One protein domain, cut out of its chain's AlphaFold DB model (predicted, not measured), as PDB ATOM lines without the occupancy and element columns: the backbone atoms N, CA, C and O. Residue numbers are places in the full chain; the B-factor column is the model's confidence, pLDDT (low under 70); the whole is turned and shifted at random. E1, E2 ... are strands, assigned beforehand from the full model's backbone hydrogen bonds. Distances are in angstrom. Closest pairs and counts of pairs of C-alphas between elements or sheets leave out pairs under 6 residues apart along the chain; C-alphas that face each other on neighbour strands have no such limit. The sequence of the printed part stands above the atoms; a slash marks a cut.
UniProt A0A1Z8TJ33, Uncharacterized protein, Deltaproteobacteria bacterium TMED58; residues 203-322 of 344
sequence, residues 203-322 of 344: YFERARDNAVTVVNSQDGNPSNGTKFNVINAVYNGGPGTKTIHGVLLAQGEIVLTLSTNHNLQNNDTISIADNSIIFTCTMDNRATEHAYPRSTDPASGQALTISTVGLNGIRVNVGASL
ATOM      1  N   TYR A 203     164.507 244.545 293.476       91.75
ATOM      2  CA  TYR A 203     163.815 245.148 292.343       91.75
ATOM      3  C   TYR A 203     164.728 246.174 291.701       91.75
ATOM      4  O   TYR A 203     165.213 247.077 292.378       91.75
ATOM      5  N   PHE A 204     164.982 246.010 290.408       96.00
ATOM      6  CA  PHE A 204     165.752 246.975 289.641       96.00
ATOM      7  C   PHE A 204     164.997 248.305 289.571       96.00
ATOM      8  O   PHE A 204     163.821 248.327 289.207       96.00
ATOM      9  N   GLU A 205     165.679 249.396 289.911       96.50
ATOM     10  CA  GLU A 205     165.143 250.755 289.786       96.50
ATOM     11  C   GLU A 205     165.728 251.463 288.567       96.50
ATOM     12  O   GLU A 205     165.007 252.063 287.774       96.50
ATOM     13  N   ARG A 206     167.057 251.417 288.428       97.81
ATOM     14  CA  ARG A 206     167.795 252.034 287.320       97.81
ATOM     15  C   ARG A 206     169.234 251.538 287.276       97.81
ATOM     16  O   ARG A 206     169.729 250.953 288.235       97.81
ATOM     17  N   ALA A 207     169.938 251.883 286.206       97.88
ATOM     18  CA  ALA A 207     171.389 251.816 286.158       97.88
ATOM     19  C   ALA A 207     171.987 253.162 285.739       97.88
ATOM     20  O   ALA A 207     171.312 253.998 285.138       97.88
ATOM     21  N   ARG A 208     173.261 253.371 286.067       97.62
ATOM     22  CA  ARG A 208     174.082 254.427 285.475       97.62
ATOM     23  C   ARG A 208     174.406 254.070 284.027       97.62
ATOM     24  O   ARG A 208     174.492 252.891 283.674       97.62
ATOM     25  N   ASP A 209     174.652 255.091 283.218       96.56
ATOM     26  CA  ASP A 209     175.136 254.893 281.856       96.56
ATOM     27  C   ASP A 209     176.441 254.095 281.861       96.56
ATOM     28  O   ASP A 209     177.307 254.278 282.722       96.56
ATOM     29  N   ASN A 210     176.592 253.230 280.862       97.25
ATOM     30  CA  ASN A 210     177.776 252.419 280.627       97.25
ATOM     31  C   ASN A 210     178.156 251.508 281.810       97.25
ATOM     32  O   ASN A 210     179.340 251.274 282.062       97.25
ATOM     33  N   ALA A 211     177.153 251.000 282.537       98.00
ATOM     34  CA  ALA A 211     177.332 250.141 283.707       98.00
ATOM     35  C   ALA A 211     178.105 248.844 283.412       98.00
ATOM     36  O   ALA A 211     178.806 248.350 284.291       98.00
ATOM     37  N   VAL A 212     178.000 248.299 282.198       98.50
ATOM     38  CA  VAL A 212     178.687 247.065 281.786       98.50
ATOM     39  C   VAL A 212     179.789 247.402 280.788       98.50
ATOM     40  O   VAL A 212     179.534 248.107 279.815       98.50
ATOM     41  N   THR A 213     181.000 246.880 281.001       98.56
ATOM     42  CA  THR A 213     182.130 246.992 280.064       98.56
ATOM     43  C   THR A 213     182.617 245.607 279.655       98.56
ATOM     44  O   THR A 213     182.874 244.761 280.509       98.56
ATOM     45  N   VAL A 214     182.780 245.381 278.355       98.50
ATOM     46  CA  VAL A 214     183.342 244.145 277.800       98.50
ATOM     47  C   VAL A 214     184.818 244.060 278.158       98.50
ATOM     48  O   VAL A 214     185.589 244.960 277.826       98.50
ATOM     49  N   VAL A 215     185.210 242.988 278.841       98.19
ATOM     50  CA  VAL A 215     186.603 242.742 279.239       98.19
ATOM     51  C   VAL A 215     187.302 241.893 278.185       98.19
ATOM     52  O   VAL A 215     188.374 242.267 277.716       98.19
ATOM     53  N   ASN A 216     186.675 240.786 277.784       97.88
ATOM     54  CA  ASN A 216     187.175 239.913 276.731       97.88
ATOM     55  C   ASN A 216     186.020 239.356 275.897       97.88
ATOM     56  O   ASN A 216     185.199 238.610 276.433       97.88
ATOM     57  N   SER A 217     186.001 239.699 274.611       96.81
ATOM     58  CA  SER A 217     185.188 239.074 273.568       96.81
ATOM     59  C   SER A 217     186.060 238.112 272.765       96.81
ATOM     60  O   SER A 217     187.099 238.498 272.228       96.81
ATOM     61  N   GLN A 218     185.656 236.845 272.711       93.50
ATOM     62  CA  GLN A 218     186.444 235.779 272.090       93.50
ATOM     63  C   GLN A 218     186.502 235.887 270.561       93.50
ATOM     64  O   GLN A 218     187.512 235.528 269.958       93.50
ATOM     65  N   ASP A 219     185.433 236.381 269.938       94.38
ATOM     66  CA  ASP A 219     185.319 236.590 268.490       94.38
ATOM     67  C   ASP A 219     185.649 238.033 268.061       94.38
ATOM     68  O   ASP A 219     185.653 238.347 266.869       94.38
ATOM     69  N   GLY A 220     185.951 238.909 269.025       93.31
ATOM     70  CA  GLY A 220     186.243 240.322 268.810       93.31
ATOM     71  C   GLY A 220     185.016 241.177 268.478       93.31
ATOM     72  O   GLY A 220     185.182 242.346 268.121       93.31
ATOM     73  N   ASN A 221     183.800 240.632 268.579       94.00
ATOM     74  CA  ASN A 221     182.554 241.342 268.327       94.00
ATOM     75  C   ASN A 221     181.577 241.141 269.497       94.00
ATOM     76  O   ASN A 221     180.871 240.138 269.550       94.00
ATOM     77  N   PRO A 222     181.440 242.120 270.400       96.25
ATOM     78  CA  PRO A 222     181.942 243.492 270.332       96.25
ATOM     79  C   PRO A 222     183.407 243.616 270.785       96.25
ATOM     80  O   PRO A 222     183.878 242.843 271.611       96.25
ATOM     81  N   SER A 223     184.117 244.651 270.326       97.75
ATOM     82  CA  SER A 223     185.497 244.913 270.757       97.75
ATOM     83  C   SER A 223     185.625 245.046 272.279       97.75
ATOM     84  O   SER A 223     184.766 245.642 272.940       97.75
ATOM     85  N   ASN A 224     186.750 244.595 272.836       97.81
ATOM     86  CA  ASN A 224     187.076 244.819 274.247       97.81
ATOM     87  C   ASN A 224     187.021 246.320 274.585       97.81
ATOM     88  O   ASN A 224     187.467 247.164 273.808       97.81
ATOM     89  N   GLY A 225     186.446 246.655 275.739       97.75
ATOM     90  CA  GLY A 225     186.192 248.033 276.165       97.75
ATOM     91  C   GLY A 225     184.863 248.621 275.681       97.75
ATOM     92  O   GLY A 225     184.488 249.699 276.148       97.75
ATOM     93  N   THR A 226     184.123 247.927 274.808       98.38
ATOM     94  CA  THR A 226     182.732 248.290 274.482       98.38
ATOM     95  C   THR A 226     181.904 248.370 275.759       98.38
ATOM     96  O   THR A 226     182.036 247.519 276.640       98.38
ATOM     97  N   LYS A 227     181.047 249.389 275.867       98.31
ATOM     98  CA  LYS A 227     180.196 249.600 277.040       98.31
ATOM     99  C   LYS A 227     178.723 249.515 276.680       98.31
ATOM    100  O   LYS A 227     178.329 249.915 275.587       98.31
ATOM    101  N   PHE A 228     177.920 249.030 277.621       98.31
ATOM    102  CA  PHE A 228     176.478 248.898 277.465       98.31
ATOM    103  C   PHE A 228     175.729 249.556 278.623       98.31
ATOM    104  O   PHE A 228     176.135 249.465 279.786       98.31
ATOM    105  N   ASN A 229     174.593 250.175 278.294       98.25
ATOM    106  CA  ASN A 229     173.611 250.605 279.283       98.25
ATOM    107  C   ASN A 229     172.749 249.409 279.696       98.25
ATOM    108  O   ASN A 229     172.359 248.593 278.857       98.25
ATOM    109  N   VAL A 230     172.419 249.335 280.983       98.50
ATOM    110  CA  VAL A 230     171.519 248.323 281.546       98.50
ATOM    111  C   VAL A 230     170.142 248.951 281.730       98.50
ATOM    112  O   VAL A 230     170.012 249.988 282.374       98.50
ATOM    113  N   ILE A 231     169.113 248.320 281.170       98.12
ATOM    114  CA  ILE A 231     167.721 248.793 281.240       98.12
ATOM    115  C   ILE A 231     166.844 247.940 282.158       98.12
ATOM    116  O   ILE A 231     165.748 248.362 282.509       98.12
ATOM    117  N   ASN A 232     167.307 246.749 282.539       98.19
ATOM    118  CA  ASN A 232     166.660 245.912 283.542       98.19
ATOM    119  C   ASN A 232     167.666 244.936 284.160       98.19
ATOM    120  O   ASN A 232     168.652 244.565 283.520       98.19
ATOM    121  N   ALA A 233     167.388 244.480 285.380       97.75
ATOM    122  CA  ALA A 233     168.168 243.448 286.039       97.75
ATOM    123  C   ALA A 233     167.294 242.553 286.929       97.75
ATOM    124  O   ALA A 233     166.482 243.037 287.717       97.75
ATOM    125  N   VAL A 234     167.496 241.238 286.843       96.69
ATOM    126  CA  VAL A 234     166.816 240.240 287.680       96.69
ATOM    127  C   VAL A 234     167.868 239.407 288.392       96.69
ATOM    128  O   VAL A 234     168.669 238.752 287.735       96.69
ATOM    129  N   TYR A 235     167.878 239.444 289.723       94.50
ATOM    130  CA  TYR A 235     168.937 238.880 290.561       94.50
ATOM    131  C   TYR A 235     168.383 237.891 291.588       94.50
ATOM    132  O   TYR A 235     167.391 238.188 292.259       94.50
ATOM    133  N   ASN A 236     169.057 236.751 291.759       91.56
ATOM    134  CA  ASN A 236     168.839 235.840 292.877       91.56
ATOM    135  C   ASN A 236     170.037 235.870 293.836       91.56
ATOM    136  O   ASN A 236     171.023 235.166 293.642       91.56
ATOM    137  N   GLY A 237     169.936 236.653 294.910       87.56
ATOM    138  CA  GLY A 237     170.931 236.645 295.989       87.56
ATOM    139  C   GLY A 237     170.754 235.521 297.010       87.56
ATOM    140  O   GLY A 237     171.665 235.277 297.802       87.56
ATOM    141  N   GLY A 238     169.608 234.842 296.995       81.31
ATOM    142  CA  GLY A 238     169.233 233.846 297.991       81.31
ATOM    143  C   GLY A 238     169.814 232.458 297.741       81.31
ATOM    144  O   GLY A 238     170.353 232.191 296.667       81.31
ATOM    145  N   PRO A 239     169.694 231.551 298.725       78.06
ATOM    146  CA  PRO A 239     170.133 230.170 298.574       78.06
ATOM    147  C   PRO A 239     169.296 229.420 297.527       78.06
ATOM    148  O   PRO A 239     168.094 229.657 297.385       78.06
ATOM    149  N   GLY A 240     169.931 228.473 296.835       83.25
ATOM    150  CA  GLY A 240     169.282 227.600 295.854       83.25
ATOM    151  C   GLY A 240     168.852 228.292 294.554       83.25
ATOM    152  O   GLY A 240     169.147 229.462 294.305       83.25
ATOM    153  N   THR A 241     168.151 227.539 293.704       87.50
ATOM    154  CA  THR A 241     167.623 228.022 292.419       87.50
ATOM    155  C   THR A 241     166.175 228.472 292.582       87.50
ATOM    156  O   THR A 241     165.344 227.702 293.065       87.50
ATOM    157  N   LYS A 242     165.855 229.705 292.175       83.19
ATOM    158  CA  LYS A 242     164.529 230.318 292.365       83.19
ATOM    159  C   LYS A 242     164.055 231.041 291.105       83.19
ATOM    160  O   LYS A 242     164.865 231.550 290.333       83.19
ATOM    161  N   THR A 243     162.736 231.110 290.919       87.75
ATOM    162  CA  THR A 243     162.117 231.968 289.899       87.75
ATOM    163  C   THR A 243     161.880 233.354 290.487       87.75
ATOM    164  O   THR A 243     160.996 233.529 291.322       87.75
ATOM    165  N   ILE A 244     162.658 234.342 290.047       86.25
ATOM    166  CA  ILE A 244     162.555 235.743 290.472       86.25
ATOM    167  C   ILE A 244     162.057 236.563 289.284       86.25
ATOM    168  O   ILE A 244     162.617 236.455 288.199       86.25
ATOM    169  N   HIS A 245     160.985 237.344 289.451       87.81
ATOM    170  CA  HIS A 245     160.374 238.153 288.375       87.81
ATOM    171  C   HIS A 245     160.160 237.383 287.053       87.81
ATOM    172  O   HIS A 245     160.330 237.932 285.969       87.81
ATOM    173  N   GLY A 246     159.818 236.092 287.141       88.88
ATOM    174  CA  GLY A 246     159.605 235.217 285.980       88.88
ATOM    175  C   GLY A 246     160.864 234.555 285.398       88.88
ATOM    176  O   GLY A 246     160.750 233.829 284.415       88.88
ATOM    177  N   VAL A 247     162.045 234.750 285.997       91.44
ATOM    178  CA  VAL A 247     163.325 234.188 285.528       91.44
ATOM    179  C   VAL A 247     163.876 233.178 286.532       91.44
ATOM    180  O   VAL A 247     164.051 233.501 287.705       91.44
ATOM    181  N   LEU A 248     164.189 231.962 286.073       93.94
ATOM    182  CA  LEU A 248     164.839 230.926 286.884       93.94
ATOM    183  C   LEU A 248     166.355 231.182 286.977       93.94
ATOM    184  O   LEU A 248     167.048 231.171 285.951       93.94
ATOM    185  N   LEU A 249     166.855 231.399 288.197       94.31
ATOM    186  CA  LEU A 249     168.237 231.790 288.500       94.31
ATOM    187  C   LEU A 249     168.808 230.954 289.648       94.31
ATOM    188  O   LEU A 249     168.139 230.777 290.671       94.31
ATOM    189  N   ALA A 250     170.045 230.477 289.508       93.88
ATOM    190  CA  ALA A 250     170.796 229.887 290.613       93.88
ATOM    191  C   ALA A 250     171.266 230.968 291.605       93.88
ATOM    192  O   ALA A 250     171.159 232.168 291.344       93.88
ATOM    193  N   GLN A 251     171.778 230.546 292.761       91.06
ATOM    194  CA  GLN A 251     172.300 231.463 293.770       91.06
ATOM    195  C   GLN A 251     173.432 232.336 293.206       91.06
ATOM    196  O   GLN A 251     174.403 231.848 292.625       91.06
ATOM    197  N   GLY A 252     173.313 233.640 293.429       93.06
ATOM    198  CA  GLY A 252     174.255 234.655 292.979       93.06
ATOM    199  C   GLY A 252     174.140 235.019 291.500       93.06
ATOM    200  O   GLY A 252     174.853 235.913 291.052       93.06
ATOM    201  N   GLU A 253     173.257 234.376 290.732       97.12
ATOM    202  CA  GLU A 253     173.051 234.733 289.332       97.12
ATOM    203  C   GLU A 253     172.198 235.994 289.185       97.12
ATOM    204  O   GLU A 253     171.186 236.192 289.866       97.12
ATOM    205  N   ILE A 254     172.587 236.820 288.222       97.75
ATOM    206  CA  ILE A 254     171.836 237.968 287.735       97.75
ATOM    207  C   ILE A 254     171.697 237.867 286.217       97.75
ATOM    208  O   ILE A 254     172.633 237.484 285.516       97.75
ATOM    209  N   VAL A 255     170.525 238.221 285.701       98.44
ATOM    210  CA  VAL A 255     170.305 238.495 284.280       98.44
ATOM    211  C   VAL A 255     170.183 239.998 284.101       98.44
ATOM    212  O   VAL A 255     169.308 240.625 284.698       98.44
ATOM    213  N   LEU A 256     171.056 240.570 283.279       98.50
ATOM    214  CA  LEU A 256     171.034 241.970 282.875       98.50
ATOM    215  C   LEU A 256     170.429 242.075 281.478       98.50
ATOM    216  O   LEU A 256     170.867 241.386 280.558       98.50
ATOM    217  N   THR A 257     169.449 242.958 281.309       98.44
ATOM    218  CA  THR A 257     168.946 243.356 279.992       98.44
ATOM    219  C   THR A 257     169.631 244.649 279.581       98.44
ATOM    220  O   THR A 257     169.550 245.663 280.278       98.44
ATOM    221  N   LEU A 258     170.304 244.611 278.442       98.38
ATOM    222  CA  LEU A 258     171.035 245.719 277.851       98.38
ATOM    223  C   LEU A 258     170.129 246.522 276.911       98.38
ATOM    224  O   LEU A 258     169.153 246.006 276.358       98.38
ATOM    225  N   SER A 259     170.448 247.803 276.728       97.25
ATOM    226  CA  SER A 259     169.662 248.725 275.891       97.25
ATOM    227  C   SER A 259     169.667 248.379 274.400       97.25
ATOM    228  O   SER A 259     168.825 248.867 273.651       97.25
ATOM    229  N   THR A 260     170.638 247.586 273.953       96.56
ATOM    230  CA  THR A 260     170.858 247.213 272.554       96.56
ATOM    231  C   THR A 260     171.301 245.758 272.463       96.56
ATOM    232  O   THR A 260     171.730 245.169 273.456       96.56
ATOM    233  N   ASN A 261     171.247 245.189 271.258       97.38
ATOM    234  CA  ASN A 261     171.858 243.888 271.007       97.38
ATOM    235  C   ASN A 261     173.363 243.959 271.285       97.38
ATOM    236  O   ASN A 261     174.014 244.937 270.908       97.38
ATOM    237  N   HIS A 262     173.891 242.946 271.969       95.56
ATOM    238  CA  HIS A 262     175.258 242.998 272.489       95.56
ATOM    239  C   HIS A 262     176.291 242.292 271.625       95.56
ATOM    240  O   HIS A 262     177.469 242.577 271.783       95.56
ATOM    241  N   ASN A 263     175.879 241.353 270.770       96.12
ATOM    242  CA  ASN A 263     176.733 240.454 269.978       96.12
ATOM    243  C   ASN A 263     177.709 239.558 270.771       96.12
ATOM    244  O   ASN A 263     178.235 238.625 270.182       96.12
ATOM    245  N   LEU A 264     177.876 239.775 272.084       96.88
ATOM    246  CA  LEU A 264     178.614 238.886 272.991       96.88
ATOM    247  C   LEU A 264     178.184 237.422 272.852       96.88
ATOM    248  O   LEU A 264     177.000 237.134 272.652       96.88
ATOM    249  N   GLN A 265     179.145 236.527 273.049       97.12
ATOM    250  CA  GLN A 265     179.002 235.078 273.017       97.12
ATOM    251  C   GLN A 265     179.043 234.475 274.425       97.12
ATOM    252  O   GLN A 265     179.493 235.087 275.395       97.12
ATOM    253  N   ASN A 266     178.591 233.226 274.547       97.62
ATOM    254  CA  ASN A 266     178.809 232.463 275.775       97.62
ATOM    255  C   ASN A 266     180.309 232.381 276.081       97.62
ATOM    256  O   ASN A 266     181.105 232.096 275.191       97.62
ATOM    257  N   ASN A 267     180.663 232.528 277.356       97.62
ATOM    258  CA  ASN A 267     182.035 232.548 277.866       97.62
ATOM    259  C   ASN A 267     182.851 233.816 277.563       97.62
ATOM    260  O   ASN A 267     184.010 233.891 277.987       97.62
ATOM    261  N   ASP A 268     182.262 234.830 276.923       98.44
ATOM    262  CA  ASP A 268     182.818 236.181 276.980       98.44
ATOM    263  C   ASP A 268     182.825 236.685 278.428       98.44
ATOM    264  O   ASP A 268     182.102 236.185 279.298       98.44
ATOM    265  N   THR A 269     183.656 237.689 278.700       98.62
ATOM    266  CA  THR A 269     183.736 238.295 280.032       98.62
ATOM    267  C   THR A 269     183.407 239.772 280.001       98.62
ATOM    268  O   THR A 269     183.799 240.514 279.095       98.62
ATOM    269  N   ILE A 270     182.706 240.206 281.040       98.62
ATOM    270  CA  ILE A 270     182.340 241.597 281.274       98.62
ATOM    271  C   ILE A 270     182.780 242.020 282.670       98.62
ATOM    272  O   ILE A 270     183.030 241.194 283.537       98.62
ATOM    273  N   SER A 271     182.842 243.319 282.905       98.38
ATOM    274  CA  SER A 271     182.921 243.907 284.238       98.38
ATOM    275  C   SER A 271     181.711 244.807 284.444       98.38
ATOM    276  O   SER A 271     181.170 245.367 283.483       98.38
ATOM    277  N   ILE A 272     181.275 244.928 285.694       98.56
ATOM    278  CA  ILE A 272     180.187 245.820 286.091       98.56
ATOM    279  C   ILE A 272     180.806 246.939 286.923       98.56
ATOM    280  O   ILE A 272     181.521 246.673 287.886       98.56
ATOM    281  N   ALA A 273     180.554 248.189 286.543       98.31
ATOM    282  CA  ALA A 273     181.077 249.344 287.258       98.31
ATOM    283  C   ALA A 273     180.491 249.421 288.676       98.31
ATOM    284  O   ALA A 273     179.301 249.172 288.879       98.31
ATOM    285  N   ASP A 274     181.298 249.830 289.653       98.25
ATOM    286  CA  ASP A 274     180.821 249.971 291.026       98.25
ATOM    287  C   ASP A 274     179.681 250.996 291.144       98.25
ATOM    288  O   ASP A 274     179.663 252.044 290.491       98.25
ATOM    289  N   ASN A 275     178.738 250.707 292.039       97.44
ATOM    290  CA  ASN A 275     177.566 251.510 292.362       97.44
ATOM    291  C   ASN A 275     176.732 251.890 291.122       97.44
ATOM    292  O   ASN A 275     176.120 252.964 291.087       97.44
ATOM    293  N   SER A 276     176.747 251.045 290.085       97.75
ATOM    294  CA  SER A 276     176.143 251.356 288.788       97.75
ATOM    295  C   SER A 276     174.744 250.788 288.608       97.75
ATOM    296  O   SER A 276     173.963 251.406 287.895       97.75
ATOM    297  N   ILE A 277     174.391 249.682 289.261       98.00
ATOM    298  CA  ILE A 277     173.057 249.082 289.191       98.00
ATOM    299  C   ILE A 277     172.337 249.355 290.509       98.00
ATOM    300  O   ILE A 277     172.816 248.982 291.580       98.00
ATOM    301  N   ILE A 278     171.202 250.044 290.441       97.56
ATOM    302  CA  ILE A 278     170.442 250.487 291.607       97.56
ATOM    303  C   ILE A 278     169.230 249.585 291.790       97.56
ATOM    304  O   ILE A 278     168.399 249.445 290.889       97.56
ATOM    305  N   PHE A 279     169.121 249.012 292.982       94.62
ATOM    306  CA  PHE A 279     167.996 248.191 293.400       94.62
ATOM    307  C   PHE A 279     167.307 248.791 294.621       94.62
ATOM    308  O   PHE A 279     167.953 249.404 295.464       94.62
ATOM    309  N   THR A 280     166.017 248.528 294.772       91.12
ATOM    310  CA  THR A 280     165.363 248.476 296.085       91.12
ATOM    311  C   THR A 280     165.187 247.012 296.486       91.12
ATOM    312  O   THR A 280     165.307 246.118 295.643       91.12
ATOM    313  N   CYS A 281     164.922 246.711 297.757       85.88
ATOM    314  CA  CYS A 281     164.666 245.330 298.167       85.88
ATOM    315  C   CYS A 281     163.448 245.200 299.083       85.88
ATOM    316  O   CYS A 281     162.957 246.161 299.662       85.88
ATOM    317  N   THR A 282     162.922 243.987 299.193       79.31
ATOM    318  CA  THR A 282     161.764 243.695 300.061       79.31
ATOM    319  C   THR A 282     162.064 243.831 301.554       79.31
ATOM    320  O   THR A 282     161.127 244.022 302.322       79.31
ATOM    321  N   MET A 283     163.340 243.800 301.958       78.81
ATOM    322  CA  MET A 283     163.775 243.855 303.362       78.81
ATOM    323  C   MET A 283     163.274 245.099 304.100       78.81
ATOM    324  O   MET A 283     162.902 245.020 305.264       78.81
ATOM    325  N   ASP A 284     163.256 246.246 303.425       73.81
ATOM    326  CA  ASP A 284     162.819 247.525 303.983       73.81
ATOM    327  C   ASP A 284     161.527 248.028 303.323       73.81
ATOM    328  O   ASP A 284     161.207 249.217 303.378       73.81
ATOM    329  N   ASN A 285     160.776 247.117 302.691       74.00
ATOM    330  CA  ASN A 285     159.599 247.430 301.884       74.00
ATOM    331  C   ASN A 285     159.910 248.433 300.750       74.00
ATOM    332  O   ASN A 285     159.130 249.353 300.493       74.00
ATOM    333  N   ARG A 286     161.050 248.248 300.073       80.50
ATOM    334  CA  ARG A 286     161.551 249.074 298.964       80.50
ATOM    335  C   ARG A 286     161.754 250.547 299.332       80.50
ATOM    336  O   ARG A 286     161.593 251.424 298.487       80.50
ATOM    337  N   ALA A 287     162.050 250.832 300.597       74.50
ATOM    338  CA  ALA A 287     162.115 252.201 301.099       74.50
ATOM    339  C   ALA A 287     163.419 252.916 300.729       74.50
ATOM    340  O   ALA A 287     163.427 254.143 300.619       74.50
ATOM    341  N   THR A 288     164.514 252.175 300.574       83.12
ATOM    342  CA  THR A 288     165.831 252.728 300.274       83.12
ATOM    343  C   THR A 288     166.438 252.097 299.031       83.12
ATOM    344  O   THR A 288     166.189 250.944 298.677       83.12
ATOM    345  N   GLU A 289     167.231 252.906 298.341       93.06
ATOM    346  CA  GLU A 289     167.980 252.476 297.174       93.06
ATOM    347  C   GLU A 289     169.343 251.932 297.588       93.06
ATOM    348  O   GLU A 289     170.019 252.445 298.483       93.06
ATOM    349  N   HIS A 290     169.774 250.901 296.881       91.44
ATOM    350  CA  HIS A 290     171.025 250.214 297.107       91.44
ATOM    351  C   HIS A 290     171.764 250.073 295.784       91.44
ATOM    352  O   HIS A 290     171.282 249.438 294.845       91.44
ATOM    353  N   ALA A 291     172.943 250.681 295.720       95.75
ATOM    354  CA  ALA A 291     173.813 250.599 294.562       95.75
ATOM    355  C   ALA A 291     174.714 249.361 294.650       95.75
ATOM    356  O   ALA A 291     175.288 249.093 295.709       95.75
ATOM    357  N   TYR A 292     174.833 248.648 293.532       94.88
ATOM    358  CA  TYR A 292     175.607 247.421 293.384       94.88
ATOM    359  C   TYR A 292     176.325 247.373 292.017       94.88
ATOM    360  O   TYR A 292     175.847 247.984 291.056       94.88
ATOM    361  N   PRO A 293     177.449 246.643 291.903       96.31
ATOM    362  CA  PRO A 293     178.246 246.131 293.020       96.31
ATOM    363  C   PRO A 293     178.913 247.282 293.792       96.31
ATOM    364  O   PRO A 293     179.243 248.313 293.225       96.31
ATOM    365  N   ARG A 294     179.088 247.151 295.098       95.00
ATOM    366  CA  ARG A 294     179.947 248.012 295.923       95.00
ATOM    367  C   ARG A 294     181.381 247.507 295.814       95.00
ATOM    368  O   ARG A 294     181.580 246.335 295.521       95.00
ATOM    369  N   SER A 295     182.363 248.325 296.180       94.69
ATOM    370  CA  SER A 295     183.787 247.944 296.153       94.69
ATOM    371  C   SER A 295     184.144 246.708 296.996       94.69
ATOM    372  O   SER A 295     185.211 246.127 296.833       94.69
ATOM    373  N   THR A 296     183.268 246.314 297.922       90.88
ATOM    374  CA  THR A 296     183.413 245.128 298.778       90.88
ATOM    375  C   THR A 296     182.623 243.916 298.291       90.88
ATOM    376  O   THR A 296     182.706 242.855 298.907       90.88
ATOM    377  N   ASP A 297     181.795 244.066 297.257       92.56
ATOM    378  CA  ASP A 297     180.961 242.974 296.763       92.56
ATOM    379  C   ASP A 297     181.776 242.039 295.854       92.56
ATOM    380  O   ASP A 297     182.675 242.507 295.152       92.56
ATOM    381  N   PRO A 298     181.446 240.732 295.790       94.50
ATOM    382  CA  PRO A 298     182.246 239.744 295.056       94.50
ATOM    383  C   PRO A 298     182.463 240.068 293.574       94.50
ATOM    384  O   PRO A 298     183.492 239.713 293.010       94.50
ATOM    385  N   ALA A 299     181.497 240.735 292.941       96.56
ATOM    386  CA  ALA A 299     181.560 241.122 291.535       96.56
ATOM    387  C   ALA A 299     182.453 242.343 291.253       96.56
ATOM    388  O   ALA A 299     182.794 242.587 290.095       96.56
ATOM    389  N   SER A 300     182.809 243.129 292.274       97.44
ATOM    390  CA  SER A 300     183.560 244.369 292.079       97.44
ATOM    391  C   SER A 300     184.972 244.102 291.565       97.44
ATOM    392  O   SER A 300     185.701 243.241 292.068       97.44
ATOM    393  N   GLY A 301     185.345 244.828 290.510       95.69
ATOM    394  CA  GLY A 301     186.648 244.714 289.854       95.69
ATOM    395  C   GLY A 301     186.914 243.378 289.150       95.69
ATOM    396  O   GLY A 301     188.017 243.185 288.645       95.69
ATOM    397  N   GLN A 302     185.940 242.463 289.097       97.94
ATOM    398  CA  GLN A 302     186.120 241.140 288.500       97.94
ATOM    399  C   GLN A 302     185.754 241.116 287.011       97.94
ATOM    400  O   GLN A 302     184.828 241.795 286.559       97.94
ATOM    401  N   ALA A 303     186.462 240.269 286.260       98.12
ATOM    402  CA  ALA A 303     186.063 239.850 284.923       98.12
ATOM    403  C   ALA A 303     185.108 238.659 285.054       98.12
ATOM    404  O   ALA A 303     185.513 237.543 285.372       98.12
ATOM    405  N   LEU A 304     183.824 238.915 284.848       98.44
ATOM    406  CA  LEU A 304     182.756 237.959 285.066       98.44
ATOM    407  C   LEU A 304     182.389 237.263 283.758       98.44
ATOM    408  O   LEU A 304     182.044 237.921 282.774       98.44
ATOM    409  N   THR A 305     182.438 235.935 283.755       98.38
ATOM    410  CA  THR A 305     182.031 235.113 282.610       98.38
ATOM    411  C   THR A 305     180.519 235.153 282.422       98.38
ATOM    412  O   THR A 305     179.766 234.972 283.382       98.38
ATOM    413  N   ILE A 306     180.080 235.358 281.181       98.31
ATOM    414  CA  ILE A 306     178.662 235.446 280.837       98.31
ATOM    415  C   ILE A 306     178.139 234.193 280.128       98.31
ATOM    416  O   ILE A 306     178.873 233.473 279.446       98.31
ATOM    417  N   SER A 307     176.829 233.989 280.221       98.19
ATOM    418  CA  SER A 307     176.047 233.269 279.215       98.19
ATOM    419  C   SER A 307     174.993 234.194 278.605       98.19
ATOM    420  O   SER A 307     174.484 235.102 279.261       98.19
ATOM    421  N   THR A 308     174.689 234.017 277.325       97.38
ATOM    422  CA  THR A 308     173.751 234.866 276.592       97.38
ATOM    423  C   THR A 308     172.312 234.428 276.844       97.38
ATOM    424  O   THR A 308     171.997 233.246 276.993       97.38
ATOM    425  N   VAL A 309     171.412 235.404 276.908       96.69
ATOM    426  CA  VAL A 309     169.974 235.218 277.109       96.69
ATOM    427  C   VAL A 309     169.248 236.065 276.069       96.69
ATOM    428  O   VAL A 309     168.917 237.227 276.293       96.69
ATOM    429  N   GLY A 310     169.006 235.479 274.897       95.50
ATOM    430  CA  GLY A 310     168.479 236.224 273.752       95.50
ATOM    431  C   GLY A 310     169.515 237.190 273.167       95.50
ATOM    432  O   GLY A 310     170.713 236.947 273.256       95.50
ATOM    433  N   LEU A 311     169.048 238.266 272.527       96.69
ATOM    434  CA  LEU A 311     169.914 239.203 271.791       96.69
ATOM    435  C   LEU A 311     170.482 240.338 272.655       96.69
ATOM    436  O   LEU A 311     171.516 240.914 272.320       96.69
ATOM    437  N   ASN A 312     169.770 240.697 273.723       97.19
ATOM    438  CA  ASN A 312     170.075 241.830 274.593       97.19
ATOM    439  C   ASN A 312     170.168 241.432 276.072       97.19
ATOM    440  O   ASN A 312     170.240 242.310 276.927       97.19
ATOM    441  N   GLY A 313     170.136 240.141 276.399       98.06
ATOM    442  CA  GLY A 313     170.238 239.652 277.768       98.06
ATOM    443  C   GLY A 313     171.554 238.928 278.003       98.06
ATOM    444  O   GLY A 313     171.965 238.099 277.199       98.06
ATOM    445  N   ILE A 314     172.185 239.191 279.143       98.50
ATOM    446  CA  ILE A 314     173.354 238.442 279.611       98.50
ATOM    447  C   ILE A 314     173.097 237.930 281.023       98.50
ATOM    448  O   ILE A 314     172.544 238.642 281.859       98.50
ATOM    449  N   ARG A 315     173.488 236.688 281.293       98.56
ATOM    450  CA  ARG A 315     173.472 236.065 282.615       98.56
ATOM    451  C   ARG A 315     174.892 235.973 283.139       98.56
ATOM    452  O   ARG A 315     175.799 235.585 282.411       98.56
ATOM    453  N   VAL A 316     175.069 236.309 284.407       98.00
ATOM    454  CA  VAL A 316     176.372 236.329 285.064       98.00
ATOM    455  C   VAL A 316     176.214 236.014 286.549       98.00
ATOM    456  O   VAL A 316     175.178 236.317 287.137       98.00
ATOM    457  N   ASN A 317     177.214 235.386 287.168       97.69
ATOM    458  CA  ASN A 317     177.232 235.209 288.617       97.69
ATOM    459  C   ASN A 317     177.945 236.400 289.272       97.69
ATOM    460  O   ASN A 317     179.102 236.672 288.966       97.69
ATOM    461  N   VAL A 318     177.246 237.109 290.157       96.69
ATOM    462  CA  VAL A 318     177.749 238.283 290.893       96.69
ATOM    463  C   VAL A 318     177.934 238.016 292.389       96.69
ATOM    464  O   VAL A 318     178.234 238.931 293.155       96.69
ATOM    465  N   GLY A 319     177.775 236.761 292.811       93.75
ATOM    466  CA  GLY A 319     177.815 236.349 294.207       93.75
ATOM    467  C   GLY A 319     176.462 236.461 294.912       93.75
ATOM    468  O   GLY A 319     175.552 237.178 294.493       93.75
ATOM    469  N   ALA A 320     176.318 235.701 295.997       88.69
ATOM    470  CA  ALA A 320     175.109 235.675 296.811       88.69
ATOM    471  C   ALA A 320     174.942 236.956 297.647       88.69
ATOM    472  O   ALA A 320     175.914 237.574 298.080       88.69
ATOM    473  N   SER A 321     173.692 237.291 297.950       83.62
ATOM    474  CA  SER A 321     173.290 238.320 298.907       83.62
ATOM    475  C   SER A 321     172.211 237.709 299.780       83.62
ATOM    476  O   SER A 321     171.015 237.773 299.496       83.62
ATOM    477  N   LEU A 322     172.665 237.060 300.846       72.38
ATOM    478  CA  LEU A 322     171.823 236.266 301.732       72.38
ATOM    479  C   LEU A 322     170.906 237.118 302.630       72.38
ATOM    480  O   LEU A 322     170.144 236.593 303.420       72.38
TER     481      LEU A 322
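This is residues 203 to 322 of the 344 residues of an uncharacterized protein of Deltaproteobacteria bacterium TMED58 (UniProt A0A1Z8TJ33). A six-strand sheet, E2 E7 E10 E11 E6 E3, curls like part of a barrel, and a smaller sheet, E1 E8 E9, packs across it to form a sandwich with crossed strands. The small hairpin E4 and E5 lies off to one side, near E3, while the links that hold Asp 219 and Asn 285 reach to opposite ends of the longest axis. The printed part has 120 residues with no named helix and eleven named strands, E1 to E11 in chain order; each of the three sheets is antiparallel, in the orders E2 E7 E10 E11 E6 E3, E1 E8 E9 and E4 E5. The class is all strand, though named strands hold 51 of the 120 residues; the whole is compact, with a radius of gyration of the C-alphas of 13.5 A, yet elongated in outline, 43 by 26 by 24 A.

In the large sheet, E2 is residues 212 to 216, E7 269 to 272, E10 304 to 309 with 15.3 A from first to last C-alpha, E11 313 to 317 with 13.7 A, E6 253 to 258 with 16.0 A, and E3 230 to 235 with 13.3 A. E1 is residues 203 to 207, E8 277 to 281 and E9 290 to 292; E4 is 242 to 244 and E5 247 to 249. E1 begins at C-alpha 203 (163.815, 245.148, 292.343), and E11 ends at C-alpha 317 (177.232, 235.209, 288.617).

The six-strand sheet is strongly twisted, with C-alphas up to 7.7 A off its best plane; E2 and E3 are its edge strands. E6 has N 256 and O 314 of E11 at 2.8 A, and N 255 and O 234 of E3 at 2.8 A. E10 and E11 form a hairpin, with N 307 and O 315 at 2.9 A. The pairing of E10 is staggered: residues 304 to 305 pair with E7, N 304 and O 270 at 2.7 A, and 306 to 309 with E11. E2 and E7 have N 271 and O 213 at 2.8 A. The sheet E1 E8 E9 makes a sandwich, two sheets face to face, with the large one: the facing parts are 9.7 A centre to centre, and their strands stand at 71 degrees. E8 has N 278 and O 206 of E1 at 2.8 A, and N 290 and O 279 in the hairpin with E9 at 2.8 A. The closest C-alphas of E1 and E3 are those of Phe 204 and Ala 233, 5.6 A apart. E1 with E8, E2 with E7, E3 with E6 and E4 with E5 make a jelly roll, one long hairpin of nested antiparallel pairs wound over both sheets. In the hairpin E4 and E5, N 247 and O 244 are 2.8 A apart.

The two C-alphas farthest apart, those of Asp 219 and Asn 285, are 43.5 A apart. The printed part has no cut; the links E2 to E3, 13 residues, and E9 to E10, 11 residues, are long. The mean pLDDT of the printed part is 94.0, and no printed residue is under 70.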